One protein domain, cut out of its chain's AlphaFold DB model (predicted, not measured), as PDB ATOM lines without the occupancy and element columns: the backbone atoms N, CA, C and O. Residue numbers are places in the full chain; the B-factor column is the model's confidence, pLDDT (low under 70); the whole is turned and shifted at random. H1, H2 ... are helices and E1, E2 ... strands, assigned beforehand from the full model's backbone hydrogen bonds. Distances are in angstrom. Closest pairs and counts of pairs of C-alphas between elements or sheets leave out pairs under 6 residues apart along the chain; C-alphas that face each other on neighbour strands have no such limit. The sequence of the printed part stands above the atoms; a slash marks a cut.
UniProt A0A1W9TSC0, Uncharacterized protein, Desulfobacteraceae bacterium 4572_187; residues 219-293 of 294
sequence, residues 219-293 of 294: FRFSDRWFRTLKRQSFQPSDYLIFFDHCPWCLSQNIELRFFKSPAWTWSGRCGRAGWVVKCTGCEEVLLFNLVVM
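AT A GLANCE: This is residues 219 to 293 of the 294 residues of an uncharacterized protein of Desulfobacteraceae bacterium 4572_187 (UniProt A0A1W9TSC0). A narrow sheet of three long strands, E1, E2 and E3, has the helix H1 running along it, loosely spaced over E1 and E2. Residues 232 to 253 make a long loop from H1 round to one end of the sheet, and the short helix H2 sits at the other end, in the turn between E1 and E2. The printed part has 75 residues with two named helices and three named strands, in the order H1 E1 H2 E2 E3, and its class is mixed, helices and strands. The sheet's order is E1, E2, E3, and it is antiparallel. The whole is loose, with a radius of gyration of the C-alphas of 14.2 A, and elongated, spanning 42 by 23 by 16 A.

IN THESE COORDINATES: H1 holds residues 219 to 231, 18.4 A from first to last C-alpha, and begins at C-alpha 219 at (209.882, 179.499, 273.365). E1 holds residues 254 to 260, 20.1 A long, with C-alpha 254 at (182.414, 168.408, 266.059). H2, residues 263 to 267, is 7.0 A long. E2 holds residues 272 to 279 and is 22.5 A long. E3, residues 285 to 292, is 19.3 A long and ends at C-alpha 292 at (207.117, 167.872, 267.664).

HOW THE PARTS SIT: E2 is the inner strand. E1 and E2 are antiparallel at 166 degrees, with N 257 and O 276 2.8 A apart, within hydrogen-bond range. E2 and E3 form a hairpin, antiparallel at 176 degrees, with N 291 and O 273 2.7 A apart, also within range. H1 is on the sheet at a height over the sheet of 10.7 A, on a local plane fitted to just 6 C-alphas. It lies over E1 and E2 and runs along the strands, at 19 degrees to E1 on the local plane. H1 and E1 are near each other, with 7 pairs of C-alphas within 10 A. H2 only grazes the sheet, with its residues 263 to 266. H1 and H2 are close but not clearly touching; their closest C-alphas, of Phe 219 and Trp 266, are 7.1 A apart. In H1, 8 of 9 O i to N i+4 pairs are within hydrogen-bond range; in H2 0 of 1 are, beside 2 of 2 O i to N i+3 pairs.

THE WHOLE: The two C-alphas farthest apart in the domain, those of Leu 250 and Ser 267, are 42.0 A apart. The printed part has no cut. The link from H1 to E1, 22 residues, is long; the links from E1 to H2, H2 to E2 and E2 to E3 are tight. The mean pLDDT of the printed part is 72.7; residues 219 to 244 and residue 293 are under 70.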
ATOM      1  N   PHE A 219     210.833 179.173 272.304       40.31
ATOM      2  CA  PHE A 219     209.882 179.499 273.365       40.31
ATOM      3  C   PHE A 219     208.859 180.568 272.971       40.31
ATOM      4  O   PHE A 219     207.678 180.438 273.305       40.31
ATOM      5  N   ARG A 220     209.277 181.617 272.252       46.72
ATOM      6  CA  ARG A 220     208.388 182.732 271.886       46.72
ATOM      7  C   ARG A 220     207.502 182.382 270.699       46.72
ATOM      8  O   ARG A 220     206.356 182.832 270.656       46.72
ATOM      9  N   PHE A 221     207.990 181.540 269.789       46.47
ATOM     10  CA  PHE A 221     207.226 181.096 268.628       46.47
ATOM     11  C   PHE A 221     205.991 180.288 269.038       46.47
ATOM     12  O   PHE A 221     204.878 180.641 268.653       46.47
ATOM     13  N   SER A 222     206.154 179.268 269.891       52.47
ATOM     14  CA  SER A 222     205.026 178.433 270.322       52.47
ATOM     15  C   SER A 222     203.962 179.249 271.065       52.47
ATOM     16  O   SER A 222     202.774 179.114 270.796       52.47
ATOM     17  N   ASP A 223     204.358 180.152 271.958       53.91
ATOM     18  CA  ASP A 223     203.426 180.985 272.718       53.91
ATOM     19  C   ASP A 223     202.726 182.049 271.866       53.91
ATOM     20  O   ASP A 223     201.516 182.237 272.004       53.91
ATOM     21  N   ARG A 224     203.448 182.723 270.963       56.78
ATOM     22  CA  ARG A 224     202.851 183.683 270.024       56.78
ATOM     23  C   ARG A 224     201.910 182.969 269.059       56.78
ATOM     24  O   ARG A 224     200.806 183.451 268.855       56.78
ATOM     25  N   TRP A 225     202.289 181.797 268.552       54.25
ATOM     26  CA  TRP A 225     201.455 180.957 267.692       54.25
ATOM     27  C   TRP A 225     200.170 180.504 268.394       54.25
ATOM     28  O   TRP A 225     199.081 180.731 267.869       54.25
ATOM     29  N   PHE A 226     200.263 179.968 269.618       55.75
ATOM     30  CA  PHE A 226     199.085 179.592 270.411       55.75
ATOM     31  C   PHE A 226     198.195 180.792 270.745       55.75
ATOM     32  O   PHE A 226     196.972 180.669 270.726       55.75
ATOM     33  N   ARG A 227     198.780 181.960 271.044       61.84
ATOM     34  CA  ARG A 227     198.016 183.190 271.299       61.84
ATOM     35  C   ARG A 227     197.347 183.716 270.034       61.84
ATOM     36  O   ARG A 227     196.210 184.156 270.129       61.84
ATOM     37  N   THR A 228     198.000 183.655 268.876       57.47
ATOM     38  CA  THR A 228     197.406 184.036 267.585       57.47
ATOM     39  C   THR A 228     196.260 183.093 267.221       57.47
ATOM     40  O   THR A 228     195.179 183.576 266.906       57.47
ATOM     41  N   LEU A 229     196.450 181.777 267.377       53.41
ATOM     42  CA  LEU A 229     195.397 180.770 267.189       53.41
ATOM     43  C   LEU A 229     194.228 180.916 268.171       53.41
ATOM     44  O   LEU A 229     193.103 180.597 267.818       53.41
ATOM     45  N   LYS A 230     194.468 181.392 269.401       55.44
ATOM     46  CA  LYS A 230     193.395 181.689 270.366       55.44
ATOM     47  C   LYS A 230     192.700 183.032 270.122       55.44
ATOM     48  O   LYS A 230     191.529 183.158 270.454       55.44
ATOM     49  N   ARG A 231     193.427 184.056 269.654       54.66
ATOM     50  CA  ARG A 231     192.915 185.429 269.469       54.66
ATOM     51  C   ARG A 231     192.121 185.589 268.187       54.66
ATOM     52  O   ARG A 231     191.153 186.338 268.166       54.66
ATOM     53  N   GLN A 232     192.549 184.931 267.120       49.81
ATOM     54  CA  GLN A 232     191.735 184.814 265.927       49.81
ATOM     55  C   GLN A 232     190.654 183.790 266.264       49.81
ATOM     56  O   GLN A 232     190.964 182.659 266.627       49.81
ATOM     57  N   SER A 233     189.395 184.218 266.249       45.16
ATOM     58  CA  SER A 233     188.211 183.388 266.477       45.16
ATOM     59  C   SER A 233     188.065 182.381 265.335       45.16
ATOM     60  O   SER A 233     187.193 182.518 264.478       45.16
ATOM     61  N   PHE A 234     188.982 181.420 265.274       50.62
ATOM     62  CA  PHE A 234     188.995 180.382 264.266       50.62
ATOM     63  C   PHE A 234     187.801 179.481 264.512       50.62
ATOM     64  O   PHE A 234     187.728 178.762 265.511       50.62
ATOM     65  N   GLN A 235     186.847 179.558 263.595       46.22
ATOM     66  CA  GLN A 235     185.736 178.635 263.573       46.22
ATOM     67  C   GLN A 235     186.295 177.272 263.145       46.22
ATOM     68  O   GLN A 235     187.071 177.207 262.188       46.22
ATOM     69  N   PRO A 236     185.928 176.168 263.819       43.22
ATOM     70  CA  PRO A 236     186.294 174.824 263.387       43.22
ATOM     71  C   PRO A 236     186.025 174.592 261.893       43.22
ATOM     72  O   PRO A 236     186.816 173.909 261.254       43.22
ATOM     73  N   SER A 237     184.996 175.236 261.320       43.66
ATOM     74  CA  SER A 237     184.662 175.237 259.885       43.66
ATOM     75  C   SER A 237     185.818 175.626 258.952       43.66
ATOM     76  O   SER A 237     185.931 175.054 257.872       43.66
ATOM     77  N   ASP A 238     186.734 176.509 259.366       49.69
ATOM     78  CA  ASP A 238     187.900 176.892 258.551       49.69
ATOM     79  C   ASP A 238     188.900 175.727 258.366       49.69
ATOM     80  O   ASP A 238     189.658 175.700 257.394       49.69
ATOM     81  N   TYR A 239     188.888 174.746 259.277       50.22
ATOM     82  CA  TYR A 239     189.675 173.505 259.207       50.22
ATOM     83  C   TYR A 239     188.830 172.289 258.805       50.22
ATOM     84  O   TYR A 239     189.348 171.332 258.225       50.22
ATOM     85  N   LEU A 240     187.530 172.337 259.100       49.41
ATOM     86  CA  LEU A 240     186.521 171.314 258.838       49.41
ATOM     87  C   LEU A 240     185.898 171.420 257.450       49.41
ATOM     88  O   LEU A 240     184.868 170.805 257.219       49.41
ATOM     89  N   ILE A 241     186.561 172.065 256.486       49.59
ATOM     90  CA  ILE A 241     186.163 172.023 255.062       49.59
ATOM     91  C   ILE A 241     185.972 170.563 254.566       49.59
ATOM     92  O   ILE A 241     185.422 170.318 253.501       49.59
ATOM     93  N   PHE A 242     186.437 169.573 255.335       52.47
ATOM     94  CA  PHE A 242     186.282 168.151 255.066       52.47
ATOM     95  C   PHE A 242     185.027 167.487 255.664       52.47
ATOM     96  O   PHE A 242     184.657 166.433 255.156       52.47
ATOM     97  N   PHE A 243     184.401 168.024 256.723       54.91
ATOM     98  CA  PHE A 243     183.321 167.330 257.443       54.91
ATOM     99  C   PHE A 243     182.294 168.294 258.063       54.91
ATOM    100  O   PHE A 243     182.541 168.851 259.131       54.91
ATOM    101  N   ASP A 244     181.110 168.397 257.451       66.56
ATOM    102  CA  ASP A 244     179.927 169.031 258.064       66.56
ATOM    103  C   ASP A 244     179.287 168.133 259.146       66.56
ATOM    104  O   ASP A 244     178.604 168.601 260.058       66.56
ATOM    105  N   HIS A 245     179.558 166.823 259.079       80.69
ATOM    106  CA  HIS A 245     179.047 165.801 259.992       80.69
ATOM    107  C   HIS A 245     180.131 164.773 260.302       80.69
ATOM    108  O   HIS A 245     181.026 164.503 259.500       80.69
ATOM    109  N   CYS A 246     180.031 164.141 261.469       82.00
ATOM    110  CA  CYS A 246     180.865 163.000 261.807       82.00
ATOM    111  C   CYS A 246     180.615 161.850 260.810       82.00
ATOM    112  O   CYS A 246     179.477 161.396 260.700       82.00
ATOM    113  N   PRO A 247     181.646 161.288 260.156       79.50
ATOM    114  CA  PRO A 247     181.473 160.179 259.213       79.50
ATOM    115  C   PRO A 247     181.013 158.873 259.883       79.50
ATOM    116  O   PRO A 247     180.592 157.947 259.196       79.50
ATOM    117  N   TRP A 248     181.104 158.785 261.214       83.38
ATOM    118  CA  TRP A 248     180.766 157.581 261.974       83.38
ATOM    119  C   TRP A 248     179.352 157.604 262.546       83.38
ATOM    120  O   TRP A 248     178.640 156.610 262.447       83.38
ATOM    121  N   CYS A 249     178.938 158.725 263.144       85.00
ATOM    122  CA  CYS A 249     177.634 158.848 263.804       85.00
ATOM    123  C   CYS A 249     176.720 159.919 263.196       85.00
ATOM    124  O   CYS A 249     175.641 160.159 263.730       85.00
ATOM    125  N   LEU A 250     177.152 160.590 262.121       83.44
ATOM    126  CA  LEU A 250     176.437 161.681 261.441       83.44
ATOM    127  C   LEU A 250     176.114 162.895 262.331       83.44
ATOM    128  O   LEU A 250     175.395 163.801 261.917       83.44
ATOM    129  N   SER A 251     176.665 162.954 263.546       84.44
ATOM    130  CA  SER A 251     176.499 164.098 264.438       84.44
ATOM    131  C   SER A 251     177.201 165.335 263.878       84.44
ATOM    132  O   SER A 251     178.348 165.257 263.440       84.44
ATOM    133  N   GLN A 252     176.539 166.487 263.970       83.25
ATOM    134  CA  GLN A 252     177.126 167.805 263.692       83.25
ATOM    135  C   GLN A 252     178.011 168.300 264.844       83.25
ATOM    136  O   GLN A 252     178.680 169.325 264.734       83.25
ATOM    137  N   ASN A 253     178.032 167.576 265.967       86.94
ATOM    138  CA  ASN A 253     178.766 167.984 267.150       86.94
ATOM    139  C   ASN A 253     180.247 167.628 266.973       86.94
ATOM    140  O   ASN A 253     180.707 166.554 267.374       86.94
ATOM    141  N   ILE A 254     180.982 168.526 266.322       83.19
ATOM    142  CA  ILE A 254     182.414 168.408 266.059       83.19
ATOM    143  C   ILE A 254     183.148 169.513 266.821       83.19
ATOM    144  O   ILE A 254     182.815 170.691 266.723       83.19
ATOM    145  N   GLU A 255     184.167 169.131 267.584       85.25
ATOM    146  CA  GLU A 255     184.948 170.025 268.434       85.25
ATOM    147  C   GLU A 255     186.424 170.015 268.015       85.25
ATOM    148  O   GLU A 255     187.050 168.957 267.911       85.25
ATOM    149  N   LEU A 256     186.998 171.206 267.824       81.69
ATOM    150  CA  LEU A 256     188.433 171.418 267.640       81.69
ATOM    151  C   LEU A 256     189.072 171.771 268.988       81.69
ATOM    152  O   LEU A 256     188.726 172.779 269.601       81.69
ATOM    153  N   ARG A 257     190.044 170.973 269.437       81.88
ATOM    154  CA  ARG A 257     190.833 171.241 270.645       81.88
ATOM    155  C   ARG A 257     192.295 171.448 270.308       81.88
ATOM    156  O   ARG A 257     192.902 170.642 269.608       81.88
ATOM    157  N   PHE A 258     192.881 172.485 270.889       83.12
ATOM    158  CA  PHE A 258     194.318 172.726 270.846       83.12
ATOM    159  C   PHE A 258     194.979 172.166 272.105       83.12
ATOM    160  O   PHE A 258     194.430 172.283 273.201       83.12
ATOM    161  N   PHE A 259     196.168 171.586 271.965       83.62
ATOM    162  CA  PHE A 259     196.931 171.068 273.098       83.62
ATOM    163  C   PHE A 259     198.402 171.460 272.991       83.62
ATOM    164  O   PHE A 259     198.998 171.422 271.915       83.62
ATOM    165  N   LYS A 260     198.999 171.803 274.132       86.12
ATOM    166  CA  LYS A 260     200.425 172.095 274.278       86.12
ATOM    167  C   LYS A 260     200.959 171.321 275.475       86.12
ATOM    168  O   LYS A 260     200.336 171.302 276.532       86.12
ATOM    169  N   SER A 261     202.109 170.691 275.299       83.69
ATOM    170  CA  SER A 261     202.883 170.106 276.394       83.69
ATOM    171  C   SER A 261     203.404 171.188 277.358       83.69
ATOM    172  O   SER A 261     203.588 172.338 276.941       83.69
ATOM    173  N   PRO A 262     203.657 170.844 278.634       84.88
ATOM    174  CA  PRO A 262     204.153 171.789 279.634       84.88
ATOM    175  C   PRO A 262     205.454 172.486 279.223       84.88
ATOM    176  O   PRO A 262     206.277 171.896 278.523       84.88
ATOM    177  N   ALA A 263     205.682 173.705 279.726       81.19
ATOM    178  CA  ALA A 263     206.826 174.552 279.360       81.19
ATOM    179  C   ALA A 263     208.188 173.836 279.468       81.19
ATOM    180  O   ALA A 263     209.011 173.958 278.565       81.19
ATOM    181  N   TRP A 264     208.395 173.023 280.509       82.69
ATOM    182  CA  TRP A 264     209.656 172.309 280.736       82.69
ATOM    183  C   TRP A 264     210.038 171.345 279.599       82.69
ATOM    184  O   TRP A 264     211.221 171.159 279.321       82.69
ATOM    185  N   THR A 265     209.060 170.771 278.888       79.25
ATOM    186  CA  THR A 265     209.337 169.876 277.748       79.25
ATOM    187  C   THR A 265     209.943 170.614 276.555       79.25
ATOM    188  O   THR A 265     210.688 170.024 275.776       79.25
ATOM    189  N   TRP A 266     209.678 171.916 276.425       75.25
ATOM    190  CA  TRP A 266     210.232 172.744 275.353       75.25
ATOM    191  C   TRP A 266     211.703 173.070 275.620       75.25
ATOM    192  O   TRP A 266     212.522 172.998 274.709       75.25
ATOM    193  N   SER A 267     212.070 173.306 276.886       77.25
ATOM    194  CA  SER A 267     213.475 173.445 277.301       77.25
ATOM    195  C   SER A 267     214.276 172.180 276.998       77.25
ATOM    196  O   SER A 267     215.413 172.263 276.549       77.25
ATOM    197  N   GLY A 268     213.663 171.008 277.196       77.56
ATOM    198  CA  GLY A 268     214.266 169.707 276.902       77.56
ATOM    199  C   GLY A 268     214.185 169.268 275.436       77.56
ATOM    200  O   GLY A 268     214.446 168.099 275.163       77.56
ATOM    201  N   ARG A 269     213.774 170.148 274.507       77.00
ATOM    202  CA  ARG A 269     213.566 169.846 273.073       77.00
ATOM    203  C   ARG A 269     212.687 168.616 272.799       77.00
ATOM    204  O   ARG A 269     212.781 167.988 271.753       77.00
ATOM    205  N   CYS A 270     211.800 168.271 273.727       82.50
ATOM    206  CA  CYS A 270     210.836 167.177 273.591       82.50
ATOM    207  C   CYS A 270     209.384 167.685 273.580       82.50
ATOM    208  O   CYS A 270     208.433 166.901 273.684       82.50
ATOM    209  N   GLY A 271     209.226 169.004 273.432       83.19
ATOM    210  CA  GLY A 271     207.961 169.708 273.365       83.19
ATOM    211  C   GLY A 271     207.080 169.204 272.228       83.19
ATOM    212  O   GLY A 271     207.515 168.937 271.107       83.19
ATOM    213  N   ARG A 272     205.799 169.064 272.548       85.44
ATOM    214  CA  ARG A 272     204.719 168.690 271.635       85.44
ATOM    215  C   ARG A 272     203.609 169.721 271.679       85.44
ATOM    216  O   ARG A 272     203.185 170.140 272.759       85.44
ATOM    217  N   ALA A 273     203.100 170.082 270.520       85.56
ATOM    218  CA  ALA A 273     201.926 170.922 270.372       85.56
ATOM    219  C   ALA A 273     201.085 170.418 269.215       85.56
ATOM    220  O   ALA A 273     201.579 169.722 268.334       85.56
ATOM    221  N   GLY A 274     199.818 170.787 269.182       87.12
ATOM    222  CA  GLY A 274     198.995 170.450 268.045       87.12
ATOM    223  C   GLY A 274     197.539 170.753 268.278       87.12
ATOM    224  O   GLY A 274     197.159 171.530 269.159       87.12
ATOM    225  N   TRP A 275     196.733 170.110 267.456       84.81
ATOM    226  CA  TRP A 275     195.295 170.196 267.533       84.81
ATOM    227  C   TRP A 275     194.664 168.860 267.164       84.81
ATOM    228  O   TRP A 275     195.245 168.033 266.456       84.81
ATOM    229  N   VAL A 276     193.467 168.646 267.686       87.81
ATOM    230  CA  VAL A 276     192.657 167.460 267.448       87.81
ATOM    231  C   VAL A 276     191.231 167.892 267.147       87.81
ATOM    232  O   VAL A 276     190.681 168.753 267.828       87.81
ATOM    233  N   VAL A 277     190.647 167.294 266.119       85.56
ATOM    234  CA  VAL A 277     189.229 167.398 265.796       85.56
ATOM    235  C   VAL A 277     188.574 166.112 266.266       85.56
ATOM    236  O   VAL A 277     188.971 165.028 265.831       85.56
ATOM    237  N   LYS A 278     187.567 166.220 267.127       92.06
ATOM    238  CA  LYS A 278     186.797 165.074 267.615       92.06
ATOM    239  C   LYS A 278     185.304 165.280 267.412       92.06
ATOM    240  O   LYS A 278     184.824 166.407 267.463       92.06
ATOM    241  N   CYS A 279     184.561 164.197 267.239       90.38
ATOM    242  CA  CYS A 279     183.114 164.230 267.388       90.38
ATOM    243  C   CYS A 279     182.768 164.138 268.877       90.38
ATOM    244  O   CYS A 279     183.246 163.239 269.556       90.38
ATOM    245  N   THR A 280     181.945 165.036 269.407       91.19
ATOM    246  CA  THR A 280     181.475 164.945 270.799       91.19
ATOM    247  C   THR A 280     180.238 164.063 270.950       91.19
ATOM    248  O   THR A 280     179.894 163.711 272.070       91.19
ATOM    249  N   GLY A 281     179.600 163.664 269.844       91.75
ATOM    250  CA  GLY A 281     178.506 162.690 269.850       91.75
ATOM    251  C   GLY A 281     178.979 161.251 270.084       91.75
ATOM    252  O   GLY A 281     178.408 160.553 270.912       91.75
ATOM    253  N   CYS A 282     180.024 160.811 269.375       92.38
ATOM    254  CA  CYS A 282     180.557 159.442 269.476       92.38
ATOM    255  C   CYS A 282     182.011 159.364 269.967       92.38
ATOM    256  O   CYS A 282     182.623 158.308 269.879       92.38
ATOM    257  N   GLU A 283     182.582 160.485 270.409       92.69
ATOM    258  CA  GLU A 283     183.956 160.615 270.935       92.69
ATOM    259  C   GLU A 283     185.104 160.259 269.970       92.69
ATOM    260  O   GLU A 283     186.277 160.327 270.340       92.69
ATOM    261  N   GLU A 284     184.797 159.965 268.706       90.94
ATOM    262  CA  GLU A 284     185.796 159.593 267.704       90.94
ATOM    263  C   GLU A 284     186.689 160.767 267.286       90.94
ATOM    264  O   GLU A 284     186.233 161.898 267.083       90.94
ATOM    265  N   VAL A 285     187.976 160.476 267.083       90.25
ATOM    266  CA  VAL A 285     188.955 161.441 266.566       90.25
ATOM    267  C   VAL A 285     188.898 161.448 265.043       90.25
ATOM    268  O   VAL A 285     189.226 160.457 264.393       90.25
ATOM    269  N   LEU A 286     188.521 162.587 264.468       84.62
ATOM    270  CA  LEU A 286     188.346 162.744 263.023       84.62
ATOM    271  C   LEU A 286     189.649 163.168 262.344       84.62
ATOM    272  O   LEU A 286     190.054 162.591 261.338       84.62
ATOM    273  N   LEU A 287     190.330 164.165 262.912       85.75
ATOM    274  CA  LEU A 287     191.633 164.627 262.443       85.75
ATOM    275  C   LEU A 287     192.549 164.931 263.621       85.75
ATOM    276  O   LEU A 287     192.117 165.338 264.697       85.75
ATOM    277  N   PHE A 288     193.845 164.775 263.388       86.56
ATOM    278  CA  PHE A 288     194.864 165.037 264.387       86.56
ATOM    279  C   PHE A 288     196.123 165.572 263.720       86.56
ATOM    280  O   PHE A 288     196.655 164.943 262.801       86.56
ATOM    281  N   ASN A 289     196.625 166.695 264.225       82.31
ATOM    282  CA  ASN A 289     197.927 167.219 263.855       82.31
ATOM    283  C   ASN A 289     198.801 167.385 265.096       82.31
ATOM    284  O   ASN A 289     198.359 167.889 266.128       82.31
ATOM    285  N   LEU A 290     200.059 166.974 264.970       83.38
ATOM    286  CA  LEU A 290     201.058 167.029 266.025       83.38
ATOM    287  C   LEU A 290     202.339 167.619 265.462       83.38
ATOM    288  O   LEU A 290     202.958 167.047 264.567       83.38
ATOM    289  N   VAL A 291     202.752 168.723 266.060       76.75
ATOM    290  CA  VAL A 291     204.068 169.320 265.897       76.75
ATOM    291  C   VAL A 291     204.932 168.841 267.056       76.75
ATOM    292  O   VAL A 291     204.548 168.927 268.226       76.75
ATOM    293  N   VAL A 292     206.092 168.299 266.714       75.75
ATOM    294  CA  VAL A 292     207.117 167.872 267.664       75.75
ATOM    295  C   VAL A 292     208.307 168.796 267.453       75.75
ATOM    296  O   VAL A 292     208.672 169.036 266.304       75.75
ATOM    297  N   MET A 293     208.883 169.322 268.533       66.81
ATOM    298  CA  MET A 293     210.186 169.981 268.447       66.81
ATOM    299  C   MET A 293     211.226 168.983 267.933       66.81
ATOM    300  O   MET A 293     211.323 167.876 268.464       66.81
TER     301      MET A 293